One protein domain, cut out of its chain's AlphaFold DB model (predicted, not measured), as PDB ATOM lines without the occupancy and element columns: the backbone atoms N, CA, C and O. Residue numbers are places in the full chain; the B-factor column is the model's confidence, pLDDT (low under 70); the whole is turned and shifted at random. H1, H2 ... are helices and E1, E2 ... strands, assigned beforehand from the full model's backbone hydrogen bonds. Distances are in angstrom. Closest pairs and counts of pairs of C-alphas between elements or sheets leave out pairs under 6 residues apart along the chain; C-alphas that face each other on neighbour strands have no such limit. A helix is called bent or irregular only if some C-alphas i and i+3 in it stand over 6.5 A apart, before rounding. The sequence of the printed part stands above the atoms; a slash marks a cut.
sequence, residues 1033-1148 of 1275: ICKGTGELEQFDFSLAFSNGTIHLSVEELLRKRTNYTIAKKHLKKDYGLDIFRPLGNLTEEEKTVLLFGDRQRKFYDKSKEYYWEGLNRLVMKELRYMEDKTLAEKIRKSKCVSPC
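What this domain is: This is residues 1033 to 1148 of the 1275 residues of the protein "UvrABC system protein A" of Eubacteriaceae bacterium CHKCI004 (UniProt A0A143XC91). Six short helices lie between and beside two small two-stranded ribbons at opposite ends of the domain: E1 and E4, which bring the two printed ends together, and the bent hairpin E2 and E3, with H3 near it. H4 and H5 meet end to end at a shallow angle near the middle, H2 runs about perpendicular to H5 and makes a corner with H3, which follows it after a tight link, and H1 and H6 pack together at the inner end of the E1 and E4 ribbon; contacts between the helices are few. The printed part has 116 residues, in the order E1 H1 H2 H3 H4 E2 E3 H5 H6 E4, and its class is mixed, helices and strands. Both sheets, E1 - E4 and E2 - E3, are antiparallel. The whole is compact, with a radius of gyration of the C-alphas of 14.1 A and spans of 39 by 34 by 28 A.

Where its parts are: E1, residues 1039 to 1043, begins with C-alpha 1039 at (32.318, -15.455, 13.506). H1 follows at residues 1045 to 1048, H2 at 1056 to 1065, 14.3 A long, and H3 at 1068 to 1079, 15.8 A. After residues 1080 to 1091, which hold no named element, come H4, residues 1092 to 1100, and E2, residues 1102 to 1109, 16.8 A, which bends by 77 degrees at residue 1105. E3 is residues 1112 to 1116, and H5, 14.8 A, is residues 1119 to 1129. H5 is irregular: C-alphas 1125 and 1128 are 7.8 A apart. H6 is residues 1133 to 1141, and E4, residues 1143 to 1147, ends with C-alpha 1147 at (36.299, -13.847, 14.349).

How they stand to each other: E1 and E4 are antiparallel, with N 1042 and O 1144 within hydrogen-bond range at 2.9 A. H1 and H6 touch, their closest C-alphas being those of Leu 1047 and Ile 1139, 6.9 A apart. H2 and H5 are close but not clearly touching, Val 1058 to Val 1123 at 7.5 A between C-alphas, and about perpendicular at 88 degrees. H3 comes closest to E3 at the C-alphas of Ala 1071 and Trp 1116, 6.8 A. H4 and H5 touch only at their ends, with the closest C-alphas, Leu 1099 and Leu 1119, 4.7 A apart. E2 and E3 form a hairpin, with N 1107 and O 1114 at 2.8 A. Each O i to N i+4 pair is within hydrogen-bond range in H2, H3, H4 and H6, and 5 of 7 are in H5; H1 is too short for such a pair.

The domain as a whole: The C-alphas of Ser 1111 and Lys 1141 are the two farthest apart, at 39.8 A, while the first and last printed C-alphas are 7.5 A apart. The printed part has no cut, and the link from H3 to H4 is long. Mean pLDDT of the printed part is 70.8; 42 residues are under 70, among them 1033 to 1048 and 1140 to 1148.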
ATOM      1  N   ILE A1033      29.100 -18.370  22.629       59.41
ATOM      2  CA  ILE A1033      29.028 -16.976  22.187       59.41
ATOM      3  C   ILE A1033      28.652 -16.883  20.701       59.41
ATOM      4  O   ILE A1033      27.631 -16.277  20.387       59.41
ATOM      5  N   CYS A1034      29.391 -17.517  19.783       63.03
ATOM      6  CA  CYS A1034      29.030 -17.514  18.352       63.03
ATOM      7  C   CYS A1034      28.065 -18.634  17.943       63.03
ATOM      8  O   CYS A1034      27.610 -18.676  16.810       63.03
ATOM      9  N   LYS A1035      27.724 -19.555  18.849       63.44
ATOM     10  CA  LYS A1035      26.894 -20.738  18.565       63.44
ATOM     11  C   LYS A1035      27.431 -21.621  17.437       63.44
ATOM     12  O   LYS A1035      26.644 -22.251  16.740       63.44
ATOM     13  N   GLY A1036      28.753 -21.689  17.296       57.47
ATOM     14  CA  GLY A1036      29.391 -22.569  16.322       57.47
ATOM     15  C   GLY A1036      29.509 -21.995  14.918       57.47
ATOM     16  O   GLY A1036      29.780 -22.749  13.998       57.47
ATOM     17  N   THR A1037      29.335 -20.681  14.744       60.22
ATOM     18  CA  THR A1037      29.588 -19.997  13.464       60.22
ATOM     19  C   THR A1037      31.042 -19.558  13.299       60.22
ATOM     20  O   THR A1037      31.426 -19.140  12.217       60.22
ATOM     21  N   GLY A1038      31.855 -19.585  14.363       55.66
ATOM     22  CA  GLY A1038      33.246 -19.103  14.347       55.66
ATOM     23  C   GLY A1038      33.389 -17.578  14.245       55.66
ATOM     24  O   GLY A1038      34.396 -17.028  14.681       55.66
ATOM     25  N   GLU A1039      32.349 -16.887  13.791       57.97
ATOM     26  CA  GLU A1039      32.318 -15.455  13.506       57.97
ATOM     27  C   GLU A1039      31.120 -14.782  14.191       57.97
ATOM     28  O   GLU A1039      30.083 -15.409  14.422       57.97
ATOM     29  N   LEU A1040      31.256 -13.503  14.540       56.56
ATOM     30  CA  LEU A1040      30.177 -12.680  15.087       56.56
ATOM     31  C   LEU A1040      29.905 -11.501  14.147       56.56
ATOM     32  O   LEU A1040      30.826 -10.770  13.786       56.56
ATOM     33  N   GLU A1041      28.634 -11.279  13.794       57.28
ATOM     34  CA  GLU A1041      28.219 -10.018  13.168       57.28
ATOM     35  C   GLU A1041      28.355  -8.889  14.198       57.28
ATOM     36  O   GLU A1041      27.654  -8.861  15.219       57.28
ATOM     37  N   GLN A1042      29.259  -7.952  13.935       56.94
ATOM     38  CA  GLN A1042      29.464  -6.765  14.752       56.94
ATOM     39  C   GLN A1042      29.247  -5.512  13.905       56.94
ATOM     40  O   GLN A1042      29.463  -5.495  12.694       56.94
ATOM     41  N   PHE A1043      28.786  -4.448  14.547       64.12
ATOM     42  CA  PHE A1043      28.717  -3.129  13.932       64.12
ATOM     43  C   PHE A1043      29.864  -2.286  14.439       64.12
ATOM     44  O   PHE A1043      30.356  -2.517  15.545       64.12
ATOM     45  N   ASP A1044      30.255  -1.283  13.660       63.62
ATOM     46  CA  ASP A1044      31.189  -0.283  14.154       63.62
ATOM     47  C   ASP A1044      30.540   0.528  15.287       63.62
ATOM     48  O   ASP A1044      29.764   1.463  15.066       63.62
ATOM     49  N   PHE A1045      30.842   0.122  16.522       62.38
ATOM     50  CA  PHE A1045      30.326   0.763  17.720       62.38
ATOM     51  C   PHE A1045      30.856   2.171  17.895       62.38
ATOM     52  O   PHE A1045      30.184   2.934  18.566       62.38
ATOM     53  N   SER A1046      31.969   2.565  17.274       63.78
ATOM     54  CA  SER A1046      32.472   3.938  17.400       63.78
ATOM     55  C   SER A1046      31.420   4.985  17.003       63.78
ATOM     56  O   SER A1046      31.385   6.067  17.576       63.78
ATOM     57  N   LEU A1047      30.491   4.626  16.109       67.25
ATOM     58  CA  LEU A1047      29.384   5.473  15.665       67.25
ATOM     59  C   LEU A1047      28.261   5.602  16.707       67.25
ATOM     60  O   LEU A1047      27.574   6.617  16.743       67.25
ATOM     61  N   ALA A1048      28.064   4.592  17.557       69.44
ATOM     62  CA  ALA A1048      27.047   4.594  18.612       69.44
ATOM     63  C   ALA A1048      27.486   5.365  19.874       69.44
ATOM     64  O   ALA A1048      26.711   5.462  20.830       69.44
ATOM     65  N   PHE A1049      28.707   5.910  19.880       72.44
ATOM     66  CA  PHE A1049      29.274   6.681  20.979       72.44
ATOM     67  C   PHE A1049      29.704   8.072  20.479       72.44
ATOM     68  O   PHE A1049      30.419   8.200  19.492       72.44
ATOM     69  N   SER A1050      29.299   9.130  21.178       70.44
ATOM     70  CA  SER A1050      29.775  10.503  20.975       70.44
ATOM     71  C   SER A1050      30.775  10.870  22.070       70.44
ATOM     72  O   SER A1050      30.479  10.716  23.258       70.44
ATOM     73  N   ASN A1051      31.964  11.351  21.688       68.94
ATOM     74  CA  ASN A1051      33.061  11.686  22.614       68.94
ATOM     75  C   ASN A1051      33.426  10.529  23.567       68.94
ATOM     76  O   ASN A1051      33.735  10.730  24.739       68.94
ATOM     77  N   GLY A1052      33.337   9.290  23.073       66.06
ATOM     78  CA  GLY A1052      33.606   8.075  23.840       66.06
ATOM     79  C   GLY A1052      32.452   7.597  24.727       66.06
ATOM     80  O   GLY A1052      32.523   6.478  25.210       66.06
ATOM     81  N   THR A1053      31.378   8.364  24.909       75.94
ATOM     82  CA  THR A1053      30.196   7.977  25.714       75.94
ATOM     83  C   THR A1053      28.996   7.643  24.829       75.94
ATOM     84  O   THR A1053      28.977   8.047  23.673       75.94
ATOM     85  N   ILE A1054      28.014   6.875  25.315       78.12
ATOM     86  CA  ILE A1054      26.870   6.425  24.495       78.12
ATOM     87  C   ILE A1054      26.128   7.634  23.901       78.12
ATOM     88  O   ILE A1054      25.796   8.574  24.617       78.12
ATOM     89  N   HIS A1055      25.855   7.605  22.593       80.50
ATOM     90  CA  HIS A1055      25.132   8.675  21.901       80.50
ATOM     91  C   HIS A1055      23.715   8.846  22.479       80.50
ATOM     92  O   HIS A1055      23.018   7.857  22.716       80.50
ATOM     93  N   LEU A1056      23.249  10.091  22.637       79.75
ATOM     94  CA  LEU A1056      21.962  10.433  23.271       79.75
ATOM     95  C   LEU A1056      20.769   9.628  22.721       79.75
ATOM     96  O   LEU A1056      19.975   9.088  23.485       79.75
ATOM     97  N   SER A1057      20.678   9.462  21.400       77.50
ATOM     98  CA  SER A1057      19.604   8.687  20.751       77.50
ATOM     99  C   SER A1057      19.623   7.190  21.094       77.50
ATOM    100  O   SER A1057      18.583   6.532  21.086       77.50
ATOM    101  N   VAL A1058      20.800   6.631  21.392       77.44
ATOM    102  CA  VAL A1058      20.956   5.239  21.842       77.44
ATOM    103  C   VAL A1058      20.614   5.134  23.330       77.44
ATOM    104  O   VAL A1058      19.944   4.187  23.740       77.44
ATOM    105  N   GLU A1059      20.990   6.131  24.134       77.06
ATOM    106  CA  GLU A1059      20.612   6.224  25.549       77.06
ATOM    107  C   GLU A1059      19.088   6.325  25.739       77.06
ATOM    108  O   GLU A1059      18.501   5.643  26.585       77.06
ATOM    109  N   GLU A1060      18.419   7.137  24.925       74.88
ATOM    110  CA  GLU A1060      16.968   7.296  24.966       74.88
ATOM    111  C   GLU A1060      16.234   6.004  24.571       74.88
ATOM    112  O   GLU A1060      15.248   5.612  25.204       74.88
ATOM    113  N   LEU A1061      16.766   5.280  23.584       75.38
ATOM    114  CA  LEU A1061      16.264   3.968  23.180       75.38
ATOM    115  C   LEU A1061      16.398   2.936  24.311       75.38
ATOM    116  O   LEU A1061      15.458   2.182  24.574       75.38
ATOM    117  N   LEU A1062      17.524   2.947  25.030       72.88
ATOM    118  CA  LEU A1062      17.723   2.107  26.210       72.88
ATOM    119  C   LEU A1062      16.697   2.419  27.303       72.88
ATOM    120  O   LEU A1062      16.075   1.487  27.820       72.88
ATOM    121  N   ARG A1063      16.451   3.704  27.601       74.00
ATOM    122  CA  ARG A1063      15.436   4.141  28.579       74.00
ATOM    123  C   ARG A1063      14.017   3.699  28.211       74.00
ATOM    124  O   ARG A1063      13.281   3.273  29.093       74.00
ATOM    125  N   LYS A1064      13.631   3.786  26.931       71.81
ATOM    126  CA  LYS A1064      12.267   3.461  26.464       71.81
ATOM    127  C   LYS A1064      11.990   1.956  26.362       71.81
ATOM    128  O   LYS A1064      10.834   1.545  26.468       71.81
ATOM    129  N   ARG A1065      13.006   1.131  26.078       68.94
ATOM    130  CA  ARG A1065      12.820  -0.281  25.674       68.94
ATOM    131  C   ARG A1065      13.403  -1.315  26.629       68.94
ATOM    132  O   ARG A1065      13.139  -2.503  26.456       68.94
ATOM    133  N   THR A1066      14.153  -0.893  27.641       66.19
ATOM    134  CA  THR A1066      14.661  -1.781  28.693       66.19
ATOM    135  C   THR A1066      14.210  -1.308  30.060       66.19
ATOM    136  O   THR A1066      13.839  -0.148  30.230       66.19
ATOM    137  N   ASN A1067      14.292  -2.180  31.066       69.12
ATOM    138  CA  ASN A1067      14.224  -1.746  32.458       69.12
ATOM    139  C   ASN A1067      15.561  -1.081  32.838       69.12
ATOM    140  O   ASN A1067      16.359  -1.613  33.607       69.12
ATOM    141  N   TYR A1068      15.845   0.044  32.179       70.06
ATOM    142  CA  TYR A1068      17.157   0.679  32.073       70.06
ATOM    143  C   TYR A1068      17.775   0.990  33.430       70.06
ATOM    144  O   TYR A1068      18.951   0.729  33.664       70.06
ATOM    145  N   THR A1069      16.957   1.488  34.357       72.19
ATOM    146  CA  THR A1069      17.365   1.805  35.727       72.19
ATOM    147  C   THR A1069      17.847   0.560  36.473       72.19
ATOM    148  O   THR A1069      18.819   0.623  37.226       72.19
ATOM    149  N   ILE A1070      17.212  -0.589  36.226       70.56
ATOM    150  CA  ILE A1070      17.562  -1.871  36.842       70.56
ATOM    151  C   ILE A1070      18.803  -2.461  36.175       70.56
ATOM    152  O   ILE A1070      19.757  -2.796  36.872       70.56
ATOM    153  N   ALA A1071      18.856  -2.490  34.842       70.81
ATOM    154  CA  ALA A1071      20.034  -2.946  34.103       70.81
ATOM    155  C   ALA A1071      21.293  -2.134  34.468       70.81
ATOM    156  O   ALA A1071      22.339  -2.718  34.740       70.81
ATOM    157  N   LYS A1072      21.181  -0.802  34.580       78.38
ATOM    158  CA  LYS A1072      22.271   0.089  35.013       78.38
ATOM    159  C   LYS A1072      22.746  -0.231  36.435       78.38
ATOM    160  O   LYS A1072      23.948  -0.274  36.683       78.38
ATOM    161  N   LYS A1073      21.818  -0.467  37.371       78.69
ATOM    162  CA  LYS A1073      22.148  -0.820  38.762       78.69
ATOM    163  C   LYS A1073      22.874  -2.167  38.845       78.69
ATOM    164  O   LYS A1073      23.836  -2.280  39.599       78.69
ATOM    165  N   HIS A1074      22.447  -3.154  38.059       74.06
ATOM    166  CA  HIS A1074      23.067  -4.482  38.021       74.06
ATOM    167  C   HIS A1074      24.429  -4.490  37.328       74.06
ATOM    168  O   HIS A1074      25.375  -5.030  37.889       74.06
ATOM    169  N   LEU A1075      24.580  -3.821  36.180       78.69
ATOM    170  CA  LEU A1075      25.878  -3.698  35.502       78.69
ATOM    171  C   LEU A1075      26.934  -3.045  36.405       78.69
ATOM    172  O   LEU A1075      28.063  -3.528  36.487       78.69
ATOM    173  N   LYS A1076      26.541  -2.018  37.167       81.38
ATOM    174  CA  LYS A1076      27.424  -1.368  38.140       81.38
ATOM    175  C   LYS A1076      27.744  -2.259  39.343       81.38
ATOM    176  O   LYS A1076      28.881  -2.265  39.799       81.38
ATOM    177  N   LYS A1077      26.762  -3.002  39.863       78.62
ATOM    178  CA  LYS A1077      26.932  -3.870  41.041       78.62
ATOM    179  C   LYS A1077      27.755  -5.125  40.741       78.62
ATOM    180  O   LYS A1077      28.641  -5.460  41.516       78.62
ATOM    181  N   ASP A1078      27.451  -5.809  39.643       76.50
ATOM    182  CA  ASP A1078      27.937  -7.168  39.376       76.50
ATOM    183  C   ASP A1078      29.203  -7.188  38.497       76.50
ATOM    184  O   ASP A1078      29.917  -8.195  38.480       76.50
ATOM    185  N   TYR A1079      29.489  -6.083  37.792       74.31
ATOM    186  CA  TYR A1079      30.648  -5.935  36.897       74.31
ATOM    187  C   TYR A1079      31.441  -4.637  37.115       74.31
ATOM    188  O   TYR A1079      32.364  -4.370  36.358       74.31
ATOM    189  N   GLY A1080      31.080  -3.796  38.095       75.12
ATOM    190  CA  GLY A1080      31.732  -2.492  38.295       75.12
ATOM    191  C   GLY A1080      31.510  -1.492  37.152       75.12
ATOM    192  O   GLY A1080      32.116  -0.422  37.134       75.12
ATOM    193  N   LEU A1081      30.624  -1.819  36.206       79.19
ATOM    194  CA  LEU A1081      30.544  -1.166  34.908       79.19
ATOM    195  C   LEU A1081      29.579   0.021  34.937       79.19
ATOM    196  O   LEU A1081      28.361  -0.146  35.042       79.19
ATOM    197  N   ASP A1082      30.121   1.233  34.801       78.88
ATOM    198  CA  ASP A1082      29.318   2.434  34.568       78.88
ATOM    199  C   ASP A1082      29.134   2.659  33.064       78.88
ATOM    200  O   ASP A1082      30.081   2.967  32.345       78.88
ATOM    201  N   ILE A1083      27.896   2.512  32.587       71.56
ATOM    202  CA  ILE A1083      27.536   2.595  31.162       71.56
ATOM    203  C   ILE A1083      27.807   3.974  30.529       71.56
ATOM    204  O   ILE A1083      27.759   4.105  29.310       71.56
ATOM    205  N   PHE A1084      28.086   4.993  31.349       68.50
ATOM    206  CA  PHE A1084      28.447   6.346  30.912       68.50
ATOM    207  C   PHE A1084      29.954   6.600  30.891       68.50
ATOM    208  O   PHE A1084      30.390   7.668  30.466       68.50
ATOM    209  N   ARG A1085      30.766   5.646  31.355       78.00
ATOM    210  CA  ARG A1085      32.220   5.762  31.283       78.00
ATOM    211  C   ARG A1085      32.650   5.712  29.811       78.00
ATOM    212  O   ARG A1085      32.137   4.865  29.076       78.00
ATOM    213  N   PRO A1086      33.581   6.577  29.367       77.31
ATOM    214  CA  PRO A1086      34.056   6.543  27.994       77.31
ATOM    215  C   PRO A1086      34.563   5.150  27.608       77.31
ATOM    216  O   PRO A1086      35.316   4.544  28.370       77.31
ATOM    217  N   LEU A1087      34.184   4.662  26.425       74.19
ATOM    218  CA  LEU A1087      34.479   3.316  25.933       74.19
ATOM    219  C   LEU A1087      35.982   3.011  25.982       74.19
ATOM    220  O   LEU A1087      36.365   1.904  26.337       74.19
ATOM    221  N   GLY A1088      36.838   3.998  25.697       71.94
ATOM    222  CA  GLY A1088      38.298   3.863  25.775       71.94
ATOM    223  C   GLY A1088      38.846   3.592  27.184       71.94
ATOM    224  O   GLY A1088      39.919   3.015  27.305       71.94
ATOM    225  N   ASN A1089      38.092   3.940  28.231       76.69
ATOM    226  CA  ASN A1089      38.478   3.788  29.639       76.69
ATOM    227  C   ASN A1089      37.866   2.541  30.302       76.69
ATOM    228  O   ASN A1089      37.998   2.370  31.515       76.69
ATOM    229  N   LEU A1090      37.160   1.709  29.532       79.12
ATOM    230  CA  LEU A1090      36.656   0.408  29.966       79.12
ATOM    231  C   LEU A1090      37.680  -0.685  29.638       79.12
ATOM    232  O   LEU A1090      38.344  -0.640  28.600       79.12
ATOM    233  N   THR A1091      37.785  -1.686  30.506       80.44
ATOM    234  CA  THR A1091      38.556  -2.908  30.237       80.44
ATOM    235  C   THR A1091      37.903  -3.732  29.121       80.44
ATOM    236  O   THR A1091      36.717  -3.579  28.826       80.44
ATOM    237  N   GLU A1092      38.653  -4.632  28.481       70.62
ATOM    238  CA  GLU A1092      38.114  -5.476  27.399       70.62
ATOM    239  C   GLU A1092      36.978  -6.399  27.867       70.62
ATOM    240  O   GLU A1092      36.030  -6.658  27.122       70.62
ATOM    241  N   GLU A1093      37.019  -6.845  29.123       73.69
ATOM    242  CA  GLU A1093      35.943  -7.634  29.726       73.69
ATOM    243  C   GLU A1093      34.680  -6.783  29.931       73.69
ATOM    244  O   GLU A1093      33.589  -7.180  29.517       73.69
ATOM    245  N   GLU A1094      34.826  -5.562  30.451       77.81
ATOM    246  CA  GLU A1094      33.721  -4.609  30.596       77.81
ATOM    247  C   GLU A1094      33.111  -4.229  29.238       77.81
ATOM    248  O   GLU A1094      31.891  -4.281  29.064       77.81
ATOM    249  N   LYS A1095      33.939  -3.917  28.233       75.62
ATOM    250  CA  LYS A1095      33.476  -3.649  26.860       75.62
ATOM    251  C   LYS A1095      32.682  -4.825  26.307       75.62
ATOM    252  O   LYS A1095      31.630  -4.625  25.700       75.62
ATOM    253  N   THR A1096      33.149  -6.046  26.548       75.44
ATOM    254  CA  THR A1096      32.484  -7.259  26.068       75.44
ATOM    255  C   THR A1096      31.106  -7.425  26.709       75.44
ATOM    256  O   THR A1096      30.124  -7.634  25.995       75.44
ATOM    257  N   VAL A1097      30.999  -7.258  28.031       80.06
ATOM    258  CA  VAL A1097      29.720  -7.349  28.754       80.06
ATOM    259  C   VAL A1097      28.765  -6.227  28.333       80.06
ATOM    260  O   VAL A1097      27.585  -6.478  28.082       80.06
ATOM    261  N   LEU A1098      29.253  -4.992  28.192       81.12
ATOM    262  CA  LEU A1098      28.439  -3.848  27.778       81.12
ATOM    263  C   LEU A1098      27.881  -4.025  26.357       81.12
ATOM    264  O   LEU A1098      26.680  -3.842  26.131       81.12
ATOM    265  N   LEU A1099      28.734  -4.410  25.405       76.81
ATOM    266  CA  LEU A1099      28.378  -4.498  23.989       76.81
ATOM    267  C   LEU A1099      27.612  -5.779  23.646       76.81
ATOM    268  O   LEU A1099      26.651  -5.722  22.880       76.81
ATOM    269  N   PHE A1100      27.976  -6.921  24.224       75.12
ATOM    270  CA  PHE A1100      27.454  -8.230  23.806       75.12
ATOM    271  C   PHE A1100      26.616  -8.944  24.868       75.12
ATOM    272  O   PHE A1100      25.952  -9.935  24.555       75.12
ATOM    273  N   GLY A1101      26.558  -8.388  26.078       80.06
ATOM    274  CA  GLY A1101      25.723  -8.893  27.154       80.06
ATOM    275  C   GLY A1101      26.346 -10.058  27.912       80.06
ATOM    276  O   GLY A1101      27.361 -10.620  27.509       80.06
ATOM    277  N   ASP A1102      25.687 -10.457  28.995       75.44
ATOM    278  CA  ASP A1102      25.982 -11.692  29.716       75.44
ATOM    279  C   ASP A1102      24.659 -12.400  30.033       75.44
ATOM    280  O   ASP A1102      23.781 -11.869  30.713       75.44
ATOM    281  N   ARG A1103      24.496 -13.601  29.469       64.50
ATOM    282  CA  ARG A1103      23.290 -14.434  29.622       64.50
ATOM    283  C   ARG A1103      23.415 -15.472  30.730       64.50
ATOM    284  O   ARG A1103      22.432 -16.146  31.033       64.50
ATOM    285  N   GLN A1104      24.615 -15.655  31.275       62.81
ATOM    286  CA  GLN A1104      24.878 -16.626  32.333       62.81
ATOM    287  C   GLN A1104      24.524 -16.047  33.700       62.81
ATOM    288  O   GLN A1104      24.029 -16.777  34.558       62.81
ATOM    289  N   ARG A1105      24.696 -14.733  33.886       66.00
ATOM    290  CA  ARG A1105      24.248 -14.038  35.096       66.00
ATOM    291  C   ARG A1105      22.848 -13.463  34.913       66.00
ATOM    292  O   ARG A1105      22.631 -12.478  34.210       66.00
ATOM    293  N   LYS A1106      21.889 -14.107  35.572       68.62
ATOM    294  CA  LYS A1106      20.495 -13.673  35.659       68.62
ATOM    295  C   LYS A1106      20.291 -12.824  36.908       68.62
ATOM    296  O   LYS A1106      20.802 -13.152  37.977       68.62
ATOM    297  N   PHE A1107      19.525 -11.752  36.775       72.19
ATOM    298  CA  PHE A1107      19.089 -10.917  37.885       72.19
ATOM    299  C   PHE A1107      17.562 -10.908  37.976       72.19
ATOM    300  O   PHE A1107      16.858 -11.104  36.986       72.19
ATOM    301  N   TYR A1108      17.047 -10.705  39.186       67.81
ATOM    302  CA  TYR A1108      15.626 -10.842  39.491       67.81
ATOM    303  C   TYR A1108      15.040  -9.501  39.927       67.81
ATOM    304  O   TYR A1108      15.578  -8.848  40.818       67.81
ATOM    305  N   ASP A1109      13.911  -9.119  39.330       62.28
ATOM    306  CA  ASP A1109      13.097  -7.982  39.770       62.28
ATOM    307  C   ASP A1109      11.629  -8.413  39.880       62.28
ATOM    308  O   ASP A1109      11.059  -8.938  38.921       62.28
ATOM    309  N   LYS A1110      11.030  -8.231  41.067       60.53
ATOM    310  CA  LYS A1110       9.640  -8.610  41.406       60.53
ATOM    311  C   LYS A1110       9.225  -9.981  40.841       60.53
ATOM    312  O   LYS A1110       8.211 -10.104  40.153       60.53
ATOM    313  N   SER A1111      10.042 -11.002  41.110       60.41
ATOM    314  CA  SER A1111       9.807 -12.402  40.713       60.41
ATOM    315  C   SER A1111       9.901 -12.695  39.208       60.41
ATOM    316  O   SER A1111       9.563 -13.798  38.780       60.41
ATOM    317  N   LYS A1112      10.376 -11.744  38.392       56.81
ATOM    318  CA  LYS A1112      10.708 -11.961  36.977       56.81
ATOM    319  C   LYS A1112      12.219 -11.990  36.779       56.81
ATOM    320  O   LYS A1112      12.948 -11.183  37.353       56.81
ATOM    321  N   GLU A1113      12.664 -12.936  35.962       72.19
ATOM    322  CA  GLU A1113      14.069 -13.152  35.631       72.19
ATOM    323  C   GLU A1113      14.471 -12.324  34.404       72.19
ATOM    324  O   GLU A1113      13.809 -12.367  33.364       72.19
ATOM    325  N   TYR A1114      15.574 -11.592  34.524       73.56
ATOM    326  CA  TYR A1114      16.148 -10.756  33.475       73.56
ATOM    327  C   TYR A1114      17.646 -11.052  33.322       73.56
ATOM    328  O   TYR A1114      18.306 -11.518  34.246       73.56
ATOM    329  N   TYR A1115      18.199 -10.768  32.146       75.88
ATOM    330  CA  TYR A1115      19.641 -10.783  31.899       75.88
ATOM    331  C   TYR A1115      19.996  -9.652  30.930       75.88
ATOM    332  O   TYR A1115      19.142  -9.173  30.176       75.88
ATOM    333  N   TRP A1116      21.249  -9.194  30.954       82.50
ATOM    334  CA  TRP A1116      21.692  -8.114  30.078       82.50
ATOM    335  C   TRP A1116      22.014  -8.675  28.691       82.50
ATOM    336  O   TRP A1116      22.937  -9.467  28.528       82.50
ATOM    337  N   GLU A1117      21.236  -8.292  27.675       74.62
ATOM    338  CA  GLU A1117      21.382  -8.844  26.318       74.62
ATOM    339  C   GLU A1117      22.506  -8.199  25.481       74.62
ATOM    340  O   GLU A1117      22.778  -8.693  24.386       74.62
ATOM    341  N   GLY A1118      23.130  -7.120  25.976       83.12
ATOM    342  CA  GLY A1118      24.165  -6.349  25.279       83.12
ATOM    343  C   GLY A1118      23.621  -5.265  24.348       83.12
ATOM    344  O   GLY A1118      22.589  -5.449  23.695       83.12
ATOM    345  N   LEU A1119      24.338  -4.139  24.241       78.50
ATOM    346  CA  LEU A1119      23.973  -3.027  23.350       78.50
ATOM    347  C   LEU A1119      23.822  -3.460  21.889       78.50
ATOM    348  O   LEU A1119      22.902  -2.999  21.219       78.50
ATOM    349  N   ASN A1120      24.668  -4.373  21.404       76.44
ATOM    350  CA  ASN A1120      24.673  -4.819  20.012       76.44
ATOM    351  C   ASN A1120      23.329  -5.393  19.592       76.44
ATOM    352  O   ASN A1120      22.696  -4.949  18.636       76.44
ATOM    353  N   ARG A1121      22.856  -6.366  20.364       74.94
ATOM    354  CA  ARG A1121      21.599  -7.047  20.085       74.94
ATOM    355  C   ARG A1121      20.410  -6.107  20.249       74.94
ATOM    356  O   ARG A1121      19.446  -6.202  19.491       74.94
ATOM    357  N   LEU A1122      20.487  -5.208  21.226       76.00
ATOM    358  CA  LEU A1122      19.400  -4.308  21.574       76.00
ATOM    359  C   LEU A1122      19.204  -3.211  20.529       76.00
ATOM    360  O   LEU A1122      18.094  -3.026  20.036       76.00
ATOM    361  N   VAL A1123      20.298  -2.570  20.115       76.19
ATOM    362  CA  VAL A1123      20.305  -1.623  18.999       76.19
ATOM    363  C   VAL A1123      19.830  -2.330  17.734       76.19
ATOM    364  O   VAL A1123      18.931  -1.832  17.069       76.19
ATOM    365  N   MET A1124      20.323  -3.537  17.444       71.31
ATOM    366  CA  MET A1124      19.939  -4.275  16.240       71.31
ATOM    367  C   MET A1124      18.461  -4.627  16.143       71.31
ATOM    368  O   MET A1124      17.859  -4.507  15.073       71.31
ATOM    369  N   LYS A1125      17.866  -5.048  17.257       75.25
ATOM    370  CA  LYS A1125      16.437  -5.352  17.320       75.25
ATOM    371  C   LYS A1125      15.588  -4.097  17.085       75.25
ATOM    372  O   LYS A1125      14.561  -4.167  16.412       75.25
ATOM    373  N   GLU A1126      16.051  -2.954  17.585       71.81
ATOM    374  CA  GLU A1126      15.272  -1.716  17.661       71.81
ATOM    375  C   GLU A1126      15.713  -0.638  16.649       71.81
ATOM    376  O   GLU A1126      15.152   0.455  16.621       71.81
ATOM    377  N   LEU A1127      16.653  -0.947  15.746       71.25
ATOM    378  CA  LEU A1127      17.201  -0.031  14.733       71.25
ATOM    379  C   LEU A1127      16.127   0.610  13.844       71.25
ATOM    380  O   LEU A1127      16.357   1.680  13.287       71.25
ATOM    381  N   ARG A1128      14.971  -0.039  13.647       63.25
ATOM    382  CA  ARG A1128      13.836   0.512  12.876       63.25
ATOM    383  C   ARG A1128      13.098   1.643  13.598       63.25
ATOM    384  O   ARG A1128      12.412   2.409  12.932       63.25
ATOM    385  N   TYR A1129      13.259   1.748  14.915       66.75
ATOM    386  CA  TYR A1129      12.540   2.677  15.789       66.75
ATOM    387  C   TYR A1129      13.452   3.747  16.410       66.75
ATOM    388  O   TYR A1129      13.005   4.494  17.274       66.75
ATOM    389  N   MET A1130      14.723   3.813  15.997       74.25
ATOM    390  CA  MET A1130      15.677   4.826  16.454       74.25
ATOM    391  C   MET A1130      15.318   6.199  15.863       74.25
ATOM    392  O   MET A1130      15.076   6.311  14.661       74.25
ATOM    393  N   GLU A1131      15.267   7.228  16.711       77.50
ATOM    394  CA  GLU A1131      14.771   8.558  16.328       77.50
ATOM    395  C   GLU A1131      15.743   9.315  15.407       77.50
ATOM    396  O   GLU A1131      15.309   9.930  14.431       77.50
ATOM    397  N   ASP A1132      17.056   9.193  15.634       77.25
ATOM    398  CA  ASP A1132      18.070   9.723  14.716       77.25
ATOM    399  C   ASP A1132      18.240   8.791  13.506       77.25
ATOM    400  O   ASP A1132      19.018   7.829  13.505       77.25
ATOM    401  N   LYS A1133      17.475   9.091  12.449       74.44
ATOM    402  CA  LYS A1133      17.472   8.335  11.189       74.44
ATOM    403  C   LYS A1133      18.843   8.306  10.508       74.44
ATOM    404  O   LYS A1133      19.149   7.326   9.826       74.44
ATOM    405  N   THR A1134      19.665   9.334  10.702       77.62
ATOM    406  CA  THR A1134      20.978   9.468  10.060       77.62
ATOM    407  C   THR A1134      21.990   8.547  10.727       77.62
ATOM    408  O   THR A1134      22.690   7.790  10.049       77.62
ATOM    409  N   LEU A1135      22.023   8.551  12.062       74.75
ATOM    410  CA  LEU A1135      22.841   7.621  12.835       74.75
ATOM    411  C   LEU A1135      22.391   6.168  12.612       74.75
ATOM    412  O   LEU A1135      23.227   5.292  12.388       74.75
ATOM    413  N   ALA A1136      21.079   5.915  12.571       74.81
ATOM    414  CA  ALA A1136      20.528   4.588  12.294       74.81
ATOM    415  C   ALA A1136      20.941   4.052  10.910       74.81
ATOM    416  O   ALA A1136      21.235   2.864  10.769       74.81
ATOM    417  N   GLU A1137      20.990   4.900   9.878       75.19
ATOM    418  CA  GLU A1137      21.510   4.503   8.565       75.19
ATOM    419  C   GLU A1137      23.015   4.236   8.563       75.19
ATOM    420  O   GLU A1137      23.448   3.289   7.903       75.19
ATOM    421  N   LYS A1138      23.811   5.027   9.293       72.00
ATOM    422  CA  LYS A1138      25.258   4.797   9.420       72.00
ATOM    423  C   LYS A1138      25.546   3.461  10.101       72.00
ATOM    424  O   LYS A1138      26.298   2.669   9.543       72.00
ATOM    425  N   ILE A1139      24.862   3.167  11.211       71.00
ATOM    426  CA  ILE A1139      24.949   1.864  11.889       71.00
ATOM    427  C   ILE A1139      24.502   0.744  10.938       71.00
ATOM    428  O   ILE A1139      25.182  -0.262  10.821       71.00
ATOM    429  N   ARG A1140      23.415   0.897  10.164       69.25
ATOM    430  CA  ARG A1140      23.004  -0.146   9.195       69.25
ATOM    431  C   ARG A1140      24.053  -0.435   8.115       69.25
ATOM    432  O   ARG A1140      24.095  -1.562   7.626       69.25
ATOM    433  N   LYS A1141      24.849   0.565   7.728       63.12
ATOM    434  CA  LYS A1141      25.875   0.460   6.682       63.12
ATOM    435  C   LYS A1141      27.223  -0.061   7.206       63.12
ATOM    436  O   LYS A1141      27.991  -0.572   6.401       63.12
ATOM    437  N   SER A1142      27.497   0.003   8.511       59.41
ATOM    438  CA  SER A1142      28.778  -0.388   9.131       59.41
ATOM    439  C   SER A1142      28.796  -1.816   9.706       59.41
ATOM    440  O   SER A1142      29.302  -2.046  10.805       59.41
ATOM    441  N   LYS A1143      28.236  -2.793   8.980       58.91
ATOM    442  CA  LYS A1143      28.330  -4.220   9.344       58.91
ATOM    443  C   LYS A1143      29.717  -4.766   9.016       58.91
ATOM    444  O   LYS A1143      30.095  -4.777   7.848       58.91
ATOM    445  N   CYS A1144      30.406  -5.311  10.014       55.47
ATOM    446  CA  CYS A1144      31.634  -6.081   9.846       55.47
ATOM    447  C   CYS A1144      31.472  -7.475  10.465       55.47
ATOM    448  O   CYS A1144      30.782  -7.665  11.467       55.47
ATOM    449  N   VAL A1145      32.122  -8.466   9.866       56.56
ATOM    450  CA  VAL A1145      32.192  -9.824  10.410       56.56
ATOM    451  C   VAL A1145      33.568  -9.981  11.040       56.56
ATOM    452  O   VAL A1145      34.574  -9.764  10.366       56.56
ATOM    453  N   SER A1146      33.623 -10.286  12.337       56.72
ATOM    454  CA  SER A1146      34.884 -10.515  13.048       56.72
ATOM    455  C   SER A1146      34.942 -11.936  13.620       56.72
ATOM    456  O   SER A1146      33.903 -12.500  13.991       56.72
ATOM    457  N   PRO A1147      36.140 -12.549  13.710       51.16
ATOM    458  CA  PRO A1147      36.299 -13.847  14.349       51.16
ATOM    459  C   PRO A1147      35.810 -13.785  15.796       51.16
ATOM    460  O   PRO A1147      36.107 -12.846  16.537       51.16
ATOM    461  N   CYS A1148      35.066 -14.797  16.230       57.59
ATOM    462  CA  CYS A1148      34.531 -14.843  17.580       57.59
ATOM    463  C   CYS A1148      35.674 -14.881  18.600       57.59
ATOM    464  O   CYS A1148      36.372 -15.888  18.709       57.59
TER     465      CYS A1148